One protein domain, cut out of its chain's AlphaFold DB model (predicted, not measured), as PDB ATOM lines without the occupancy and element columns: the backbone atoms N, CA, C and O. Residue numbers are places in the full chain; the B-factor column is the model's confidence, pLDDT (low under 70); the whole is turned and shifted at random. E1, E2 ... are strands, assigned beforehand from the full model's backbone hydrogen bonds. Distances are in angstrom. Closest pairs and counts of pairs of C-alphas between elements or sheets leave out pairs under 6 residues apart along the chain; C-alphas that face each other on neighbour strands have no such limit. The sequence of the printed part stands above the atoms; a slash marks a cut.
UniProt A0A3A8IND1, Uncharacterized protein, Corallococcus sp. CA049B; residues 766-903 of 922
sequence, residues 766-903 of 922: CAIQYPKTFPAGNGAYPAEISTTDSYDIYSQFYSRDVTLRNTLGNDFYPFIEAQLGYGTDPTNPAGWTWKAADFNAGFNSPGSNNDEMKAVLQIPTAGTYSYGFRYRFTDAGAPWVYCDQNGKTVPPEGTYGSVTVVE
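Overview. This is residues 766 to 903 of the 922 residues of an uncharacterized protein of Corallococcus sp. CA049B (UniProt A0A3A8IND1). One strongly twisted sheet folds round into a flattened, nearly closed barrel: E1, E3 and E6 make one wall, E4 and E7 with E8 and E9 make the other, E5 crosses from one wall to the other, and the ring is left open between E1 and E8. At one end of the longest axis the short strand E2 is added beside the last residues of E9, and at the other end lies the long loop of residues 799 to 815. The printed part has 138 residues with nine named strands, E1 to E9 in order along it, and no named helix; the class is all strand, though under half of the residues, 58, are in named elements. The sheet is branched and mixed, with E2 and E9 parallel and the other neighbour pairs antiparallel. The whole is compact, with a radius of gyration of the C-alphas of 14.8 A and spans of 45 by 32 by 22 A.

Arrangement. E1, residues 766 to 770, is an edge strand and the antiparallel neighbour of E3, residues 791 to 798, with N 769 and O 794 2.8 A apart, within hydrogen-bond range. E2, residues 784 to 786, is an edge strand too, parallel to E9, residues 897 to 902, with N 902 and O 785 2.9 A apart. On the other side of E3 from E1 lies E6, residues 851 to 857, antiparallel at 154 degrees, with N 793 and O 855 2.8 A apart. E4, residues 816 to 823, and E5, residues 833 to 839, form a hairpin, with N 820 and O 835 2.8 A apart. E5 and E6 form another hairpin, with N 854 and O 838 2.8 A apart. The pairing of E5 is staggered: residues 833 to 837 pair with E4 and residues 838 to 839 with E6. E4, E5 and E6 are a meander, each strand the antiparallel neighbour of the one before. E7, residues 863 to 873, has E4 on one side, with N 819 and O 870 2.8 A apart, and on the other side both E9, with N 865 and O 899 2.9 A apart, and E8, residues 881 to 883. E7 and E8 form a hairpin, with N 871 and O 881 2.9 A apart. E3 to E6 and E4 to E7 are each a Greek key, a meander of three strands and a fourth, in which the first and fourth strands are antiparallel neighbours. The closest C-alphas of E1 and E8 are those of Ala 767 and Cys 883, 5.3 A apart, and those of E4 and E6 are Leu 820 and Ala 855, 6.2 A apart. E2 and E7 are apart.

Along the chain. E1 begins at C-alpha 766, (-80.529, 33.416, -10.443). E3 runs 23.6 A from first to last C-alpha, E4 23.1 A, E5 19.9 A and E6 19.6 A. E7, the longest strand by residues, covers 32.0 A from C-alpha 863 at (-104.804, 44.646, -11.748) to C-alpha 873. E9 runs 17.0 A and ends at C-alpha 902, (-109.333, 39.965, -10.835). E1 measures 12.4 A, E2 7.0 A and E8 6.5 A.

Size, cuts and confidence. The two C-alphas farthest apart, those of Arg 805 and Glu 903, are 45.3 A from each other. The printed part has no cut. The links E1 to E2, E3 to E4, E5 to E6 and E8 to E9 are long; in the last, residues 888 to 889 pair antiparallel with residues 882 to 883 of E8. The mean pLDDT of the printed part is 90.8, and residues 876 to 877 are under 70.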
ATOM      1  N   CYS A 766     -79.188  33.716 -10.919       95.75
ATOM      2  CA  CYS A 766     -80.529  33.416 -10.443       95.75
ATOM      3  C   CYS A 766     -81.520  33.520 -11.595       95.75
ATOM      4  O   CYS A 766     -81.310  34.326 -12.495       95.75
ATOM      5  N   ALA A 767     -82.612  32.764 -11.550       96.56
ATOM      6  CA  ALA A 767     -83.738  32.942 -12.465       96.56
ATOM      7  C   ALA A 767     -85.029  32.394 -11.851       96.56
ATOM      8  O   ALA A 767     -84.992  31.449 -11.051       96.56
ATOM      9  N   ILE A 768     -86.177  32.945 -12.255       96.19
ATOM     10  CA  ILE A 768     -87.473  32.297 -12.019       96.19
ATOM     11  C   ILE A 768     -87.459  30.972 -12.781       96.19
ATOM     12  O   ILE A 768     -87.313  30.947 -14.005       96.19
ATOM     13  N   GLN A 769     -87.613  29.868 -12.059       93.88
ATOM     14  CA  GLN A 769     -87.726  28.558 -12.681       93.88
ATOM     15  C   GLN A 769     -89.146  28.316 -13.142       93.88
ATOM     16  O   GLN A 769     -89.369  27.970 -14.305       93.88
ATOM     17  N   TYR A 770     -90.115  28.493 -12.241       91.44
ATOM     18  CA  TYR A 770     -91.462  28.033 -12.518       91.44
ATOM     19  C   TYR A 770     -92.521  28.601 -11.547       91.44
ATOM     20  O   TYR A 770     -92.251  28.649 -10.353       91.44
ATOM     21  N   PRO A 771     -93.726  28.980 -12.017       93.12
ATOM     22  CA  PRO A 771     -94.024  29.369 -13.392       93.12
ATOM     23  C   PRO A 771     -93.292  30.674 -13.741       93.12
ATOM     24  O   PRO A 771     -93.169  31.581 -12.915       93.12
ATOM     25  N   LYS A 772     -92.830  30.801 -14.987       92.88
ATOM     26  CA  LYS A 772     -92.173  32.033 -15.448       92.88
ATOM     27  C   LYS A 772     -93.151  33.194 -15.665       92.88
ATOM     28  O   LYS A 772     -92.775  34.336 -15.444       92.88
ATOM     29  N   THR A 773     -94.385  32.902 -16.070       90.75
ATOM     30  CA  THR A 773     -95.480  33.871 -16.241       90.75
ATOM     31  C   THR A 773     -96.835  33.162 -16.140       90.75
ATOM     32  O   THR A 773     -96.884  31.932 -16.241       90.75
ATOM     33  N   PHE A 774     -97.923  33.923 -15.987       92.00
ATOM     34  CA  PHE A 774     -99.307  33.441 -16.050       92.00
ATOM     35  C   PHE A 774     -99.943  33.805 -17.411       92.00
ATOM     36  O   PHE A 774     -99.723  34.916 -17.899       92.00
ATOM     37  N   PRO A 775    -100.727  32.906 -18.038       89.50
ATOM     38  CA  PRO A 775    -100.826  31.485 -17.711       89.50
ATOM     39  C   PRO A 775     -99.496  30.767 -17.972       89.50
ATOM     40  O   PRO A 775     -98.764  31.099 -18.906       89.50
ATOM     41  N   ALA A 776     -99.195  29.740 -17.179       85.75
ATOM     42  CA  ALA A 776     -98.048  28.887 -17.468       85.75
ATOM     43  C   ALA A 776     -98.372  27.956 -18.648       85.75
ATOM     44  O   ALA A 776     -99.484  27.437 -18.756       85.75
ATOM     45  N   GLY A 777     -97.387  27.675 -19.506       78.62
ATOM     46  CA  GLY A 777     -97.577  26.868 -20.723       78.62
ATOM     47  C   GLY A 777     -98.057  25.421 -20.509       78.62
ATOM     48  O   GLY A 777     -98.420  24.761 -21.476       78.62
ATOM     49  N   ASN A 778     -98.084  24.919 -19.270       78.50
ATOM     50  CA  ASN A 778     -98.578  23.582 -18.921       78.50
ATOM     51  C   ASN A 778     -99.998  23.571 -18.314       78.50
ATOM     52  O   ASN A 778    -100.462  22.520 -17.882       78.50
ATOM     53  N   GLY A 779    -100.672  24.725 -18.246       77.25
ATOM     54  CA  GLY A 779    -102.055  24.845 -17.776       77.25
ATOM     55  C   GLY A 779    -102.260  24.750 -16.260       77.25
ATOM     56  O   GLY A 779    -103.391  24.894 -15.809       77.25
ATOM     57  N   ALA A 780    -101.206  24.549 -15.460       81.56
ATOM     58  CA  ALA A 780    -101.318  24.469 -13.998       81.56
ATOM     59  C   ALA A 780    -101.527  25.840 -13.321       81.56
ATOM     60  O   ALA A 780    -101.936  25.899 -12.164       81.56
ATOM     61  N   TYR A 781    -101.249  26.932 -14.040       89.12
ATOM     62  CA  TYR A 781    -101.391  28.311 -13.570       89.12
ATOM     63  C   TYR A 781    -102.278  29.057 -14.576       89.12
ATOM     64  O   TYR A 781    -101.910  29.105 -15.757       89.12
ATOM     65  N   PRO A 782    -103.450  29.569 -14.156       89.12
ATOM     66  CA  PRO A 782    -104.461  30.127 -15.052       89.12
ATOM     67  C   PRO A 782    -104.043  31.494 -15.612       89.12
ATOM     68  O   PRO A 782    -103.051  32.077 -15.187       89.12
ATOM     69  N   ALA A 783    -104.790  32.002 -16.597       85.38
ATOM     70  CA  ALA A 783    -104.492  33.295 -17.221       85.38
ATOM     71  C   ALA A 783    -104.830  34.492 -16.315       85.38
ATOM     72  O   ALA A 783    -104.155  35.517 -16.371       85.38
ATOM     73  N   GLU A 784    -105.847  34.334 -15.470       89.06
ATOM     74  CA  GLU A 784    -106.279  35.301 -14.464       89.06
ATOM     75  C   GLU A 784    -106.401  34.575 -13.122       89.06
ATOM     76  O   GLU A 784    -106.860  33.430 -13.083       89.06
ATOM     77  N   ILE A 785    -105.979  35.230 -12.040       91.75
ATOM     78  CA  ILE A 785    -106.110  34.728 -10.665       91.75
ATOM     79  C   ILE A 785    -107.022  35.649  -9.850       91.75
ATOM     80  O   ILE A 785    -107.092  36.850 -10.107       91.75
ATOM     81  N   SER A 786    -107.721  35.107  -8.860       89.19
ATOM     82  CA  SER A 786    -108.505  35.885  -7.896       89.19
ATOM     83  C   SER A 786    -107.591  36.565  -6.872       89.19
ATOM     84  O   SER A 786    -106.515  36.055  -6.550       89.19
ATOM     85  N   THR A 787    -108.052  37.664  -6.268       89.62
ATOM     86  CA  THR A 787    -107.355  38.331  -5.152       89.62
ATOM     87  C   THR A 787    -107.129  37.436  -3.921       89.62
ATOM     88  O   THR A 787    -106.325  37.764  -3.047       89.62
ATOM     89  N   THR A 788    -107.812  36.290  -3.844       88.25
ATOM     90  CA  THR A 788    -107.663  35.280  -2.783       88.25
ATOM     91  C   THR A 788    -106.724  34.127  -3.137       88.25
ATOM     92  O   THR A 788    -106.349  33.373  -2.239       88.25
ATOM     93  N   ASP A 789    -106.340  33.966  -4.405       91.38
ATOM     94  CA  ASP A 789    -105.564  32.806  -4.849       91.38
ATOM     95  C   ASP A 789    -104.105  32.884  -4.389       91.38
ATOM     96  O   ASP A 789    -103.542  33.957  -4.169       91.38
ATOM     97  N   SER A 790    -103.481  31.721  -4.222       92.44
ATOM     98  CA  SER A 790    -102.097  31.585  -3.773       92.44
ATOM     99  C   SER A 790    -101.375  30.553  -4.627       92.44
ATOM    100  O   SER A 790    -101.832  29.418  -4.743       92.44
ATOM    101  N   TYR A 791    -100.240  30.942  -5.204       93.31
ATOM    102  CA  TYR A 791     -99.466  30.107  -6.120       93.31
ATOM    103  C   TYR A 791     -97.993  30.074  -5.731       93.31
ATOM    104  O   TYR A 791     -97.380  31.115  -5.515       93.31
ATOM    105  N   ASP A 792     -97.410  28.881  -5.673       94.50
ATOM    106  CA  ASP A 792     -95.982  28.718  -5.414       94.50
ATOM    107  C   ASP A 792     -95.156  29.103  -6.642       94.50
ATOM    108  O   ASP A 792     -95.342  28.552  -7.726       94.50
ATOM    109  N   ILE A 793     -94.209  30.015  -6.455       96.19
ATOM    110  CA  ILE A 793     -93.224  30.391  -7.460       96.19
ATOM    111  C   ILE A 793     -91.853  29.926  -6.978       96.19
ATOM    112  O   ILE A 793     -91.470  30.151  -5.828       96.19
ATOM    113  N   TYR A 794     -91.121  29.288  -7.879       95.94
ATOM    114  CA  TYR A 794     -89.814  28.697  -7.645       95.94
ATOM    115  C   TYR A 794     -88.751  29.489  -8.399       95.94
ATOM    116  O   TYR A 794     -88.930  29.851  -9.567       95.94
ATOM    117  N   SER A 795     -87.621  29.732  -7.747       96.69
ATOM    118  CA  SER A 795     -86.450  30.361  -8.342       96.69
ATOM    119  C   SER A 795     -85.207  29.590  -7.940       96.69
ATOM    120  O   SER A 795     -85.058  29.217  -6.787       96.69
ATOM    121  N   GLN A 796     -84.315  29.358  -8.894       95.75
ATOM    122  CA  GLN A 796     -83.020  28.749  -8.623       95.75
ATOM    123  C   GLN A 796     -81.943  29.810  -8.645       95.75
ATOM    124  O   GLN A 796     -82.070  30.815  -9.355       95.75
ATOM    125  N   PHE A 797     -80.875  29.543  -7.907       95.31
ATOM    126  CA  PHE A 797     -79.696  30.376  -7.850       95.31
ATOM    127  C   PHE A 797     -78.419  29.547  -7.747       95.31
ATOM    128  O   PHE A 797     -78.435  28.366  -7.412       95.31
ATOM    129  N   TYR A 798     -77.304  30.194  -8.066       93.06
ATOM    130  CA  TYR A 798     -75.973  29.607  -8.024       93.06
ATOM    131  C   TYR A 798     -74.965  30.636  -7.516       93.06
ATOM    132  O   TYR A 798     -74.971  31.786  -7.970       93.06
ATOM    133  N   SER A 799     -74.075  30.208  -6.616       91.19
ATOM    134  CA  SER A 799     -72.842  30.922  -6.258       91.19
ATOM    135  C   SER A 799     -71.790  29.952  -5.730       91.19
ATOM    136  O   SER A 799     -72.109  28.960  -5.073       91.19
ATOM    137  N   ARG A 800     -70.513  30.261  -5.969       87.62
ATOM    138  CA  ARG A 800     -69.404  29.440  -5.474       87.62
ATOM    139  C   ARG A 800     -69.411  29.383  -3.943       87.62
ATOM    140  O   ARG A 800     -69.597  30.412  -3.301       87.62
ATOM    141  N   ASP A 801     -69.224  28.178  -3.395       86.44
ATOM    142  CA  ASP A 801     -69.245  27.847  -1.954       86.44
ATOM    143  C   ASP A 801     -70.561  28.151  -1.211       86.44
ATOM    144  O   ASP A 801     -70.660  27.918  -0.010       86.44
ATOM    145  N   VAL A 802     -71.585  28.596  -1.942       88.88
ATOM    146  CA  VAL A 802     -72.957  28.777  -1.451       88.88
ATOM    147  C   VAL A 802     -73.830  27.593  -1.846       88.88
ATOM    148  O   VAL A 802     -74.696  27.224  -1.068       88.88
ATOM    149  N   THR A 803     -73.605  27.031  -3.038       90.38
ATOM    150  CA  THR A 803     -74.428  25.964  -3.640       90.38
ATOM    151  C   THR A 803     -73.587  24.760  -4.122       90.38
ATOM    152  O   THR A 803     -74.009  23.984  -4.974       90.38
ATOM    153  N   LEU A 804     -72.323  24.652  -3.677       87.31
ATOM    154  CA  LEU A 804     -71.341  23.656  -4.158       87.31
ATOM    155  C   LEU A 804     -71.030  22.529  -3.157       87.31
ATOM    156  O   LEU A 804     -70.282  21.606  -3.484       87.31
ATOM    157  N   ARG A 805     -71.513  22.633  -1.923       86.50
ATOM    158  CA  ARG A 805     -71.180  21.771  -0.782       86.50
ATOM    159  C   ARG A 805     -72.088  20.549  -0.709       86.50
ATOM    160  O   ARG A 805     -71.647  19.524  -0.190       86.50
ATOM    161  N   ASN A 806     -73.305  20.622  -1.252       87.12
ATOM    162  CA  ASN A 806     -74.238  19.506  -1.320       87.12
ATOM    163  C   ASN A 806     -74.715  19.253  -2.762       87.12
ATOM    164  O   ASN A 806     -75.590  19.922  -3.283       87.12
ATOM    165  N   THR A 807     -74.204  18.209  -3.413       82.00
ATOM    166  CA  THR A 807     -74.581  17.876  -4.807       82.00
ATOM    167  C   THR A 807     -75.893  17.088  -4.938       82.00
ATOM    168  O   THR A 807     -76.265  16.663  -6.039       82.00
ATOM    169  N   LEU A 808     -76.583  16.835  -3.819       83.44
ATOM    170  CA  LEU A 808     -77.808  16.030  -3.743       83.44
ATOM    171  C   LEU A 808     -79.072  16.867  -3.470       83.44
ATOM    172  O   LEU A 808     -80.164  16.311  -3.373       83.44
ATOM    173  N   GLY A 809     -78.954  18.186  -3.333       86.75
ATOM    174  CA  GLY A 809     -80.055  19.095  -3.009       86.75
ATOM    175  C   GLY A 809     -79.514  20.423  -2.492       86.75
ATOM    176  O   GLY A 809     -78.345  20.706  -2.690       86.75
ATOM    177  N   ASN A 810     -80.335  21.212  -1.797       90.81
ATOM    178  CA  ASN A 810     -79.882  22.518  -1.306       90.81
ATOM    179  C   ASN A 810     -78.718  22.404  -0.305       90.81
ATOM    180  O   ASN A 810     -78.730  21.549   0.591       90.81
ATOM    181  N   ASP A 811     -77.777  23.336  -0.388       90.56
ATOM    182  CA  ASP A 811     -76.688  23.525   0.573       90.56
ATOM    183  C   ASP A 811     -77.173  24.157   1.884       90.56
ATOM    184  O   ASP A 811     -76.587  23.932   2.947       90.56
ATOM    185  N   PHE A 812     -78.280  24.909   1.813       91.38
ATOM    186  CA  PHE A 812     -78.847  25.697   2.913       91.38
ATOM    187  C   PHE A 812     -77.870  26.742   3.463       91.38
ATOM    188  O   PHE A 812     -77.778  26.923   4.681       91.38
ATOM    189  N   TYR A 813     -77.151  27.436   2.576       92.38
ATOM    190  CA  TYR A 813     -76.242  28.497   2.997       92.38
ATOM    191  C   TYR A 813     -76.996  29.540   3.844       92.38
ATOM    192  O   TYR A 813     -77.985  30.113   3.388       92.38
ATOM    193  N   PRO A 814     -76.577  29.793   5.091       90.69
ATOM    194  CA  PRO A 814     -77.412  30.487   6.072       90.69
ATOM    195  C   PRO A 814     -77.562  31.991   5.822       90.69
ATOM    196  O   PRO A 814     -78.501  32.599   6.333       90.69
ATOM    197  N   PHE A 815     -76.660  32.595   5.044       91.50
ATOM    198  CA  PHE A 815     -76.643  34.042   4.811       91.50
ATOM    199  C   PHE A 815     -77.155  34.456   3.433       91.50
ATOM    200  O   PHE A 815     -76.874  35.569   2.997       91.50
ATOM    201  N   ILE A 816     -77.882  33.592   2.719       91.94
ATOM    202  CA  ILE A 816     -78.581  33.992   1.493       91.94
ATOM    203  C   ILE A 816     -80.055  34.261   1.808       91.94
ATOM    204  O   ILE A 816     -80.772  33.399   2.309       91.94
ATOM    205  N   GLU A 817     -80.511  35.477   1.516       93.69
ATOM    206  CA  GLU A 817     -81.920  35.860   1.593       93.69
ATOM    207  C   GLU A 817     -82.484  35.982   0.182       93.69
ATOM    208  O   GLU A 817     -81.871  36.608  -0.688       93.69
ATOM    209  N   ALA A 818     -83.679  35.431  -0.021       95.69
ATOM    210  CA  ALA A 818     -84.433  35.547  -1.255       95.69
ATOM    211  C   ALA A 818     -85.831  36.108  -0.975       95.69
ATOM    212  O   ALA A 818     -86.438  35.830   0.058       95.69
ATOM    213  N   GLN A 819     -86.353  36.903  -1.902       97.88
ATOM    214  CA  GLN A 819     -87.712  37.427  -1.837       97.88
ATOM    215  C   GLN A 819     -88.374  37.350  -3.207       97.88
ATOM    216  O   GLN A 819     -87.739  37.641  -4.216       97.88
ATOM    217  N   LEU A 820     -89.658  37.013  -3.226       97.69
ATOM    218  CA  LEU A 820     -90.539  37.142  -4.379       97.69
ATOM    219  C   LEU A 820     -91.301  38.458  -4.258       97.69
ATOM    220  O   LEU A 820     -91.946  38.712  -3.241       97.69
ATOM    221  N   GLY A 821     -91.230  39.291  -5.287       96.81
ATOM    222  CA  GLY A 821     -91.917  40.572  -5.326       96.81
ATOM    223  C   GLY A 821     -92.867  40.685  -6.493       96.81
ATOM    224  O   GLY A 821     -92.684  40.003  -7.500       96.81
ATOM    225  N   TYR A 822     -93.856  41.564  -6.353       96.44
ATOM    226  CA  TYR A 822     -94.771  41.932  -7.425       96.44
ATOM    227  C   TYR A 822     -95.129  43.422  -7.403       96.44
ATOM    228  O   TYR A 822     -95.207  44.045  -6.344       96.44
ATOM    229  N   GLY A 823     -95.401  43.999  -8.571       96.00
ATOM    230  CA  GLY A 823     -95.850  45.384  -8.695       96.00
ATOM    231  C   GLY A 823     -96.317  45.735 -10.102       96.00
ATOM    232  O   GLY A 823     -96.116  44.980 -11.049       96.00
ATOM    233  N   THR A 824     -96.981  46.880 -10.236       93.69
ATOM    234  CA  THR A 824     -97.589  47.320 -11.502       93.69
ATOM    235  C   THR A 824     -96.598  47.999 -12.451       93.69
ATOM    236  O   THR A 824     -96.867  48.085 -13.643       93.69
ATOM    237  N   ASP A 825     -95.463  48.490 -11.940       93.06
ATOM    238  CA  ASP A 825     -94.408  49.130 -12.734       93.06
ATOM    239  C   ASP A 825     -93.173  48.215 -12.839       93.06
ATOM    240  O   ASP A 825     -92.392  48.134 -11.884       93.06
ATOM    241  N   PRO A 826     -92.958  47.522 -13.976       89.31
ATOM    242  CA  PRO A 826     -91.805  46.646 -14.160       89.31
ATOM    243  C   PRO A 826     -90.464  47.368 -14.261       89.31
ATOM    244  O   PRO A 826     -89.425  46.734 -14.091       89.31
ATOM    245  N   THR A 827     -90.467  48.681 -14.494       91.31
ATOM    246  CA  THR A 827     -89.238  49.477 -14.576       91.31
ATOM    247  C   THR A 827     -88.711  49.881 -13.197       91.31
ATOM    248  O   THR A 827     -87.542  50.244 -13.064       91.31
ATOM    249  N   ASN A 828     -89.540  49.758 -12.152       92.06
ATOM    250  CA  ASN A 828     -89.197  50.110 -10.778       92.06
ATOM    251  C   ASN A 828     -89.550  48.993  -9.765       92.06
ATOM    252  O   ASN A 828     -90.396  49.181  -8.885       92.06
ATOM    253  N   PRO A 829     -88.866  47.835  -9.817       92.56
ATOM    254  CA  PRO A 829     -89.082  46.740  -8.873       92.56
ATOM    255  C   PRO A 829     -88.670  47.077  -7.435       92.56
ATOM    256  O   PRO A 829     -89.088  46.404  -6.495       92.56
ATOM    257  N   ALA A 830     -87.911  48.155  -7.213       90.44
ATOM    258  CA  ALA A 830     -87.648  48.641  -5.862       90.44
ATOM    259  C   ALA A 830     -88.942  49.051  -5.130       90.44
ATOM    260  O   ALA A 830     -89.017  48.890  -3.914       90.44
ATOM    261  N   GLY A 831     -89.960  49.526  -5.864       91.75
ATOM    262  CA  GLY A 831     -91.274  49.909  -5.332       91.75
ATOM    263  C   GLY A 831     -92.300  48.774  -5.240       91.75
ATOM    264  O   GLY A 831     -93.456  49.034  -4.918       91.75
ATOM    265  N   TRP A 832     -91.919  47.535  -5.556       96.19
ATOM    266  CA  TRP A 832     -92.817  46.379  -5.492       96.19
ATOM    267  C   TRP A 832     -93.116  45.929  -4.059       96.19
ATOM    268  O   TRP A 832     -92.370  46.213  -3.122       96.19
ATOM    269  N   THR A 833     -94.187  45.153  -3.906       96.19
ATOM    270  CA  THR A 833     -94.477  44.412  -2.677       96.19
ATOM    271  C   THR A 833     -93.623  43.154  -2.654       96.19
ATOM    272  O   THR A 833     -93.739  42.338  -3.561       96.19
ATOM    273  N   TRP A 834     -92.794  42.975  -1.624       97.25
ATOM    274  CA  TRP A 834     -91.864  41.846  -1.503       97.25
ATOM    275  C   TRP A 834     -92.228  40.920  -0.342       97.25
ATOM    276  O   TRP A 834     -92.539  41.380   0.755       97.25
ATOM    277  N   LYS A 835     -92.133  39.609  -0.576       95.94
ATOM    278  CA  LYS A 835     -92.362  38.540   0.402       95.94
ATOM    279  C   LYS A 835     -91.154  37.606   0.447       95.94
ATOM    280  O   LYS A 835     -90.604  37.275  -0.599       95.94
ATOM    281  N   ALA A 836     -90.751  37.183   1.643       95.94
ATOM    282  CA  ALA A 836     -89.648  36.238   1.824       95.94
ATOM    283  C   ALA A 836     -89.885  34.920   1.069       95.94
ATOM    284  O   ALA A 836     -91.019  34.440   0.972       95.94
ATOM    285  N   ALA A 837     -88.801  34.369   0.532       96.38
ATOM    286  CA  ALA A 837     -88.740  33.048  -0.063       96.38
ATOM    287  C   ALA A 837     -87.834  32.152   0.780       96.38
ATOM    288  O   ALA A 837     -86.759  32.575   1.201       96.38
ATOM    289  N   ASP A 838     -88.272  30.916   0.987       95.19
ATOM    290  CA  ASP A 838     -87.543  29.907   1.749       95.19
ATOM    291  C   ASP A 838     -86.919  28.880   0.804       95.19
ATOM    292  O   ASP A 838     -87.404  28.664  -0.311       95.19
ATOM    293  N   PHE A 839     -85.876  28.187   1.261       94.75
ATOM    294  CA  PHE A 839     -85.342  27.032   0.543       94.75
ATOM    295  C   PHE A 839     -86.444  25.994   0.297       94.75
ATOM    296  O   PHE A 839     -87.152  25.581   1.222       94.75
ATOM    297  N   ASN A 840     -86.565  25.512  -0.939       93.94
ATOM    298  CA  ASN A 840     -87.466  24.418  -1.265       93.94
ATOM    299  C   ASN A 840     -86.931  23.118  -0.645       93.94
ATOM    300  O   ASN A 840     -86.067  22.460  -1.215       93.94
ATOM    301  N   ALA A 841     -87.453  22.722   0.518       87.88
ATOM    302  CA  ALA A 841     -87.008  21.520   1.229       87.88
ATOM    303  C   ALA A 841     -87.135  20.220   0.406       87.88
ATOM    304  O   ALA A 841     -86.432  19.254   0.690       87.88
ATOM    305  N   GLY A 842     -88.018  20.193  -0.598       86.38
ATOM    306  CA  GLY A 842     -88.183  19.062  -1.514       86.38
ATOM    307  C   GLY A 842     -87.251  19.087  -2.727       86.38
ATOM    308  O   GLY A 842     -87.331  18.180  -3.555       86.38
ATOM    309  N   PHE A 843     -86.400  20.108  -2.867       90.00
ATOM    310  CA  PHE A 843     -85.489  20.220  -3.997       90.00
ATOM    311  C   PHE A 843     -84.386  19.165  -3.908       90.00
ATOM    312  O   PHE A 843     -83.533  19.180  -3.021       90.00
ATOM    313  N   ASN A 844     -84.430  18.245  -4.864       85.12
ATOM    314  CA  ASN A 844     -83.443  17.204  -5.071       85.12
ATOM    315  C   ASN A 844     -83.135  17.167  -6.567       85.12
ATOM    316  O   ASN A 844     -84.002  16.841  -7.383       85.12
ATOM    317  N   SER A 845     -81.912  17.539  -6.927       80.50
ATOM    318  CA  SER A 845     -81.449  17.545  -8.310       80.50
ATOM    319  C   SER A 845     -80.048  16.939  -8.366       80.50
ATOM    320  O   SER A 845     -79.058  17.668  -8.334       80.50
ATOM    321  N   PRO A 846     -79.945  15.597  -8.410       76.56
ATOM    322  CA  PRO A 846     -78.654  14.925  -8.399       76.56
ATOM    323  C   PRO A 846     -77.792  15.397  -9.576       76.56
ATOM    324  O   PRO A 846     -78.185  15.250 -10.735       76.56
ATOM    325  N   GLY A 847     -76.619  15.960  -9.280       71.88
ATOM    326  CA  GLY A 847     -75.683  16.466 -10.293       71.88
ATOM    327  C   GLY A 847     -75.889  17.928 -10.706       71.88
ATOM    328  O   GLY A 847     -75.180  18.398 -11.597       71.88
ATOM    329  N   SER A 848     -76.817  18.646 -10.069       80.94
ATOM    330  CA  SER A 848     -76.899  20.107 -10.121       80.94
ATOM    331  C   SER A 848     -76.219  20.715  -8.896       80.94
ATOM    332  O   SER A 848     -76.292  20.165  -7.804       80.94
ATOM    333  N   ASN A 849     -75.601  21.877  -9.096       84.69
ATOM    334  CA  ASN A 849     -75.028  22.711  -8.040       84.69
ATOM    335  C   ASN A 849     -75.867  23.982  -7.817       84.69
ATOM    336  O   ASN A 849     -75.351  24.993  -7.354       84.69
ATOM    337  N   ASN A 850     -77.111  24.004  -8.288       91.50
ATOM    338  CA  ASN A 850     -78.021  25.117  -8.039       91.50
ATOM    339  C   ASN A 850     -78.851  24.809  -6.802       91.50
ATOM    340  O   ASN A 850     -79.331  23.687  -6.675       91.50
ATOM    341  N   ASP A 851     -79.127  25.831  -6.004       94.12
ATOM    342  CA  ASP A 851     -80.110  25.764  -4.926       94.12
ATOM    343  C   ASP A 851     -81.433  26.380  -5.394       94.12
ATOM    344  O   ASP A 851     -81.457  27.254  -6.267       94.12
ATOM    345  N   GLU A 852     -82.549  25.941  -4.813       95.44
ATOM    346  CA  GLU A 852     -83.889  26.405  -5.168       95.44
ATOM    347  C   GLU A 852     -84.622  27.037  -3.981       95.44
ATOM    348  O   GLU A 852     -84.773  26.439  -2.914       95.44
ATOM    349  N   MET A 853     -85.129  28.245  -4.212       96.94
ATOM    350  CA  MET A 853     -86.016  28.999  -3.337       96.94
ATOM    351  C   MET A 853     -87.462  28.906  -3.819       96.94
ATOM    352  O   MET A 853     -87.742  28.796  -5.015       96.94
ATOM    353  N   LYS A 854     -88.393  29.020  -2.878       96.06
ATOM    354  CA  LYS A 854     -89.833  28.947  -3.092       96.06
ATOM    355  C   LYS A 854     -90.538  30.046  -2.298       96.06
ATOM    356  O   LYS A 854     -90.266  30.233  -1.114       96.06
ATOM    357  N   ALA A 855     -91.486  30.738  -2.924       96.88
ATOM    358  CA  ALA A 855     -92.386  31.674  -2.249       96.88
ATOM    359  C   ALA A 855     -93.796  31.630  -2.838       96.88
ATOM    360  O   ALA A 855     -93.978  31.394  -4.028       96.88
ATOM    361  N   VAL A 856     -94.797  31.916  -2.004       95.19
ATOM    362  CA  VAL A 856     -96.205  31.980  -2.421       95.19
ATOM    363  C   VAL A 856     -96.546  33.384  -2.926       95.19
ATOM    364  O   VAL A 856     -96.534  34.331  -2.130       95.19
ATOM    365  N   LEU A 857     -96.925  33.499  -4.199       94.50
ATOM    366  CA  LEU A 857     -97.523  34.688  -4.804       94.50
ATOM    367  C   LEU A 857     -99.012  34.772  -4.454       94.50
ATOM    368  O   LEU A 857     -99.780  33.876  -4.797       94.50
ATOM    369  N   GLN A 858     -99.405  35.865  -3.802       93.69
ATOM    370  CA  GLN A 858    -100.794  36.240  -3.538       93.69
ATOM    371  C   GLN A 858    -100.895  37.763  -3.609       93.69
ATOM    372  O   GLN A 858    -100.115  38.466  -2.956       93.69
ATOM    373  N   ILE A 859    -101.835  38.268  -4.404       93.88
ATOM    374  CA  ILE A 859    -101.992  39.699  -4.670       93.88
ATOM    375  C   ILE A 859    -103.424  40.097  -4.290       93.88
ATOM    376  O   ILE A 859    -104.358  39.647  -4.943       93.88
ATOM    377  N   PRO A 860    -103.629  40.925  -3.250       92.38
ATOM    378  CA  PRO A 860    -104.960  41.188  -2.696       92.38
ATOM    379  C   PRO A 860    -105.785  42.192  -3.514       92.38
ATOM    380  O   PRO A 860    -106.933  42.469  -3.175       92.38
ATOM    381  N   THR A 861    -105.210  42.766  -4.568       91.50
ATOM    382  CA  THR A 861    -105.805  43.843  -5.359       91.50
ATOM    383  C   THR A 861    -105.855  43.466  -6.828       91.50
ATOM    384  O   THR A 861    -104.870  42.990  -7.391       91.50
ATOM    385  N   ALA A 862    -106.994  43.721  -7.470       90.88
ATOM    386  CA  ALA A 862    -107.130  43.508  -8.903       90.88
ATOM    387  C   ALA A 862    -106.172  44.415  -9.699       90.88
ATOM    388  O   ALA A 862    -105.795  45.500  -9.250       90.88
ATOM    389  N   GLY A 863    -105.749  43.955 -10.873       92.44
ATOM    390  CA  GLY A 863    -104.804  44.646 -11.748       92.44
ATOM    391  C   GLY A 863    -103.831  43.692 -12.436       92.44
ATOM    392  O   GLY A 863    -103.804  42.496 -12.158       92.44
ATOM    393  N   THR A 864    -103.009  44.224 -13.337       92.81
ATOM    394  CA  THR A 864    -101.915  43.475 -13.967       92.81
ATOM    395  C   THR A 864    -100.608  43.807 -13.262       92.81
ATOM    396  O   THR A 864    -100.247  44.977 -13.131       92.81
ATOM    397  N   TYR A 865     -99.900  42.773 -12.821       96.00
ATOM    398  CA  TYR A 865     -98.663  42.887 -12.059       96.00
ATOM    399  C   TYR A 865     -97.540  42.138 -12.766       96.00
ATOM    400  O   TYR A 865     -97.751  41.076 -13.354       96.00
ATOM    401  N   SER A 866     -96.331  42.674 -12.664       95.81
ATOM    402  CA  SER A 866     -95.104  41.926 -12.894       95.81
ATOM    403  C   SER A 866     -94.603  41.335 -11.582       95.81
ATOM    404  O   SER A 866     -94.813  41.938 -10.532       95.81
ATOM    405  N   TYR A 867     -93.950  40.175 -11.631       96.31
ATOM    406  CA  TYR A 867     -93.340  39.530 -10.473       96.31
ATOM    407  C   TYR A 867     -91.960  38.946 -10.789       96.31
ATOM    408  O   TYR A 867     -91.642  38.586 -11.924       96.31
ATOM    409  N   GLY A 868     -91.123  38.837  -9.764       96.38
ATOM    410  CA  GLY A 868     -89.758  38.340  -9.892       96.38
ATOM    411  C   GLY A 868     -89.096  38.130  -8.547       96.38
ATOM    412  O   GLY A 868     -89.664  38.465  -7.509       96.38
ATOM    413  N   PHE A 869     -87.899  37.555  -8.566       97.75
ATOM    414  CA  PHE A 869     -87.144  37.324  -7.343       97.75
ATOM    415  C   PHE A 869     -86.092  38.402  -7.144       97.75
ATOM    416  O   PHE A 869     -85.628  39.036  -8.088       97.75
ATOM    417  N   ARG A 870     -85.677  38.583  -5.900       96.44
ATOM    418  CA  ARG A 870     -84.430  39.254  -5.577       96.44
ATOM    419  C   ARG A 870     -83.692  38.481  -4.506       96.44
ATOM    420  O   ARG A 870     -84.320  37.900  -3.626       96.44
ATOM    421  N   TYR A 871     -82.373  38.496  -4.591       95.81
ATOM    422  CA  TYR A 871     -81.491  37.812  -3.658       95.81
ATOM    423  C   TYR A 871     -80.467  38.778  -3.093       95.81
ATOM    424  O   TYR A 871     -80.048  39.714  -3.776       95.81
ATOM    425  N   ARG A 872     -80.019  38.531  -1.869       93.31
ATOM    426  CA  ARG A 872     -78.857  39.212  -1.304       93.31
ATOM    427  C   ARG A 872     -78.186  38.351  -0.251       93.31
ATOM    428  O   ARG A 872     -78.821  37.499   0.364       93.31
ATOM    429  N   PHE A 873     -76.917  38.641  -0.010       91.94
ATOM    430  CA  PHE A 873     -76.212  38.119   1.148       91.94
ATOM    431  C   PHE A 873     -76.496  38.989   2.380       91.94
ATOM    432  O   PHE A 873     -76.340  40.212   2.320       91.94
ATOM    433  N   THR A 874     -76.936  38.375   3.478       87.25
ATOM    434  CA  THR A 874     -77.348  39.080   4.707       87.25
ATOM    435  C   THR A 874     -76.172  39.483   5.591       87.25
ATOM    436  O   THR A 874     -76.263  40.460   6.326       87.25
ATOM    437  N   ASP A 875     -75.042  38.796   5.456       73.06
ATOM    438  CA  ASP A 875     -73.798  39.007   6.205       73.06
ATOM    439  C   ASP A 875     -72.950  40.196   5.696       73.06
ATOM    440  O   ASP A 875     -71.887  40.470   6.248       73.06
ATOM    441  N   ALA A 876     -73.386  40.920   4.652       60.22
ATOM    442  CA  ALA A 876     -72.564  41.955   4.004       60.22
ATOM    443  C   ALA A 876     -73.309  43.231   3.562       60.22
ATOM    444  O   ALA A 876     -72.772  43.995   2.759       60.22
ATOM    445  N   GLY A 877     -74.550  43.468   4.016       64.81
ATOM    446  CA  GLY A 877     -75.344  44.620   3.551       64.81
ATOM    447  C   GLY A 877     -75.483  44.667   2.022       64.81
ATOM    448  O   GLY A 877     -75.601  45.744   1.434       64.81
ATOM    449  N   ALA A 878     -75.395  43.498   1.377       80.62
ATOM    450  CA  ALA A 878     -75.249  43.395  -0.062       80.62
ATOM    451  C   ALA A 878     -76.503  43.944  -0.764       80.62
ATOM    452  O   ALA A 878     -77.625  43.719  -0.291       80.62
ATOM    453  N   PRO A 879     -76.339  44.653  -1.897       86.69
ATOM    454  CA  PRO A 879     -77.476  45.136  -2.659       86.69
ATOM    455  C   PRO A 879     -78.303  43.957  -3.174       86.69
ATOM    456  O   PRO A 879     -77.784  42.871  -3.442       86.69
ATOM    457  N   TRP A 880     -79.600  44.196  -3.344       92.75
ATOM    458  CA  TRP A 880     -80.487  43.233  -3.979       92.75
ATOM    459  C   TRP A 880     -80.060  42.973  -5.423       92.75
ATOM    460  O   TRP A 880     -79.966  43.893  -6.235       92.75
ATOM    461  N   VAL A 881     -79.850  41.704  -5.742       94.25
ATOM    462  CA  VAL A 881     -79.713  41.198  -7.105       94.25
ATOM    463  C   VAL A 881     -81.105  40.808  -7.580       94.25
ATOM    464  O   VAL A 881     -81.682  39.864  -7.044       94.25
ATOM    465  N   TYR A 882     -81.657  41.538  -8.549       95.56
ATOM    466  CA  TYR A 882     -82.963  41.228  -9.132       95.56
ATOM    467  C   TYR A 882     -82.839  40.104 -10.153       95.56
ATOM    468  O   TYR A 882     -81.870  40.038 -10.907       95.56
ATOM    469  N   CYS A 883     -83.834  39.231 -10.164       95.50
ATOM    470  CA  CYS A 883     -83.857  38.000 -10.927       95.50
ATOM    471  C   CYS A 883     -85.184  37.911 -11.668       95.50
ATOM    472  O   CYS A 883     -86.262  37.863 -11.063       95.50
ATOM    473  N   ASP A 884     -85.086  37.906 -12.986       95.25
ATOM    474  CA  ASP A 884     -86.217  37.826 -13.887       95.25
ATOM    475  C   ASP A 884     -86.412  36.382 -14.386       95.25
ATOM    476  O   ASP A 884     -85.900  35.417 -13.807       95.25
ATOM    477  N   GLN A 885     -87.186  36.203 -15.454       95.31
ATOM    478  CA  GLN A 885     -87.439  34.886 -16.037       95.31
ATOM    479  C   GLN A 885     -86.188  34.169 -16.576       95.31
ATOM    480  O   GLN A 885     -86.227  32.953 -16.782       95.31
ATOM    481  N   ASN A 886     -85.104  34.887 -16.868       93.56
ATOM    482  CA  ASN A 886     -83.959  34.383 -17.629       93.56
ATOM    483  C   ASN A 886     -82.640  34.470 -16.865       93.56
ATOM    484  O   ASN A 886     -81.701  33.740 -17.189       93.56
ATOM    485  N   GLY A 887     -82.548  35.346 -15.873       94.44
ATOM    486  CA  GLY A 887     -81.291  35.592 -15.204       94.44
ATOM    487  C   GLY A 887     -81.372  36.713 -14.183       94.44
ATOM    488  O   GLY A 887     -82.436  37.218 -13.827       94.44
ATOM    489  N   LYS A 888     -80.191  37.153 -13.768       95.00
ATOM    490  CA  LYS A 888     -80.041  38.448 -13.119       95.00
ATOM    491  C   LYS A 888     -80.413  39.570 -14.077       95.00
ATOM    492  O   LYS A 888     -80.052  39.515 -15.250       95.00
ATOM    493  N   THR A 889     -80.995  40.632 -13.546       93.12
ATOM    494  CA  THR A 889     -81.280  41.858 -14.291       93.12
ATOM    495  C   THR A 889     -81.017  43.104 -13.437       93.12
ATOM    496  O   THR A 889     -80.949  43.024 -12.208       93.12
ATOM    497  N   VAL A 890     -80.857  44.262 -14.084       91.12
ATOM    498  CA  VAL A 890     -80.681  45.571 -13.436       91.12
ATOM    499  C   VAL A 890     -81.814  46.497 -13.895       91.12
ATOM    500  O   VAL A 890     -81.888  46.802 -15.084       91.12
ATOM    501  N   PRO A 891     -82.690  46.969 -12.990       87.44
ATOM    502  CA  PRO A 891     -83.767  47.887 -13.359       87.44
ATOM    503  C   PRO A 891     -83.240  49.171 -14.030       87.44
ATOM    504  O   PRO A 891     -82.191  49.670 -13.616       87.44
ATOM    505  N   PRO A 892     -83.943  49.736 -15.032       84.31
ATOM    506  CA  PRO A 892     -85.314  49.415 -15.445       84.31
ATOM    507  C   PRO A 892     -85.443  48.212 -16.392       84.31
ATOM    508  O   PRO A 892     -86.556  47.870 -16.788       84.31
ATOM    509  N   GLU A 893     -84.333  47.578 -16.773       85.88
ATOM    510  CA  GLU A 893     -84.338  46.404 -17.641       85.88
ATOM    511  C   GLU A 893     -84.784  45.150 -16.863       85.88
ATOM    512  O   GLU A 893     -84.519  44.993 -15.665       85.88
ATOM    513  N   GLY A 894     -85.484  44.240 -17.542       86.75
ATOM    514  CA  GLY A 894     -85.899  42.961 -16.966       86.75
ATOM    515  C   GLY A 894     -87.112  42.352 -17.654       86.75
ATOM    516  O   GLY A 894     -88.100  43.025 -17.941       86.75
ATOM    517  N   THR A 895     -87.050  41.047 -17.894       94.62
ATOM    518  CA  THR A 895     -88.163  40.236 -18.400       94.62
ATOM    519  C   THR A 895     -88.828  39.526 -17.228       94.62
ATOM    520  O   THR A 895     -88.690  38.315 -17.045       94.62
ATOM    521  N   TYR A 896     -89.493  40.295 -16.367       95.19
ATOM    522  CA  TYR A 896     -90.189  39.767 -15.191       95.19
ATOM    523  C   TYR A 896     -91.397  38.911 -15.587       95.19
ATOM    524  O   TYR A 896     -91.928  39.056 -16.690       95.19
ATOM    525  N   GLY A 897     -91.827  38.000 -14.713       94.00
ATOM    526  CA  GLY A 897     -93.086  37.279 -14.910       94.00
ATOM    527  C   GLY A 897     -94.268  38.240 -14.857       94.00
ATOM    528  O   GLY A 897     -94.151  39.305 -14.258       94.00
ATOM    529  N   SER A 898     -95.396  37.906 -15.479       93.31
ATOM    530  CA  SER A 898     -96.616  38.712 -15.395       93.31
ATOM    531  C   SER A 898     -97.817  37.886 -14.954       93.31
ATOM    532  O   SER A 898     -97.888  36.679 -15.193       93.31
ATOM    533  N   VAL A 899     -98.751  38.543 -14.269       94.56
ATOM    534  CA  VAL A 899    -100.015  37.961 -13.816       94.56
ATOM    535  C   VAL A 899    -101.116  39.017 -13.810       94.56
ATOM    536  O   VAL A 899    -100.886  40.167 -13.431       94.56
ATOM    537  N   THR A 900    -102.319  38.626 -14.221       94.00
ATOM    538  CA  THR A 900    -103.523  39.454 -14.096       94.00
ATOM    539  C   THR A 900    -104.361  38.947 -12.931       94.00
ATOM    540  O   THR A 900    -104.663  37.757 -12.845       94.00
ATOM    541  N   VAL A 901    -104.724  39.860 -12.035       93.38
ATOM    542  CA  VAL A 901    -105.510  39.604 -10.829       93.38
ATOM    543  C   VAL A 901    -106.880  40.247 -11.001       93.38
ATOM    544  O   VAL A 901    -106.969  41.428 -11.339       93.38
ATOM    545  N   VAL A 902    -107.944  39.494 -10.754       91.19
ATOM    546  CA  VAL A 902    -109.333  39.965 -10.835       91.19
ATOM    547  C   VAL A 902    -109.974  39.978  -9.449       91.19
ATOM    548  O   VAL A 902    -109.627  39.163  -8.592       91.19
ATOM    549  N   GLU A 903    -110.894  40.919  -9.203       83.50
ATOM    550  CA  GLU A 903    -111.641  40.954  -7.940       83.50
ATOM    551  C   GLU A 903    -112.429  39.656  -7.781       83.50
ATOM    552  O   GLU A 903    -113.132  39.228  -8.700       83.50
TER     553      GLU A 903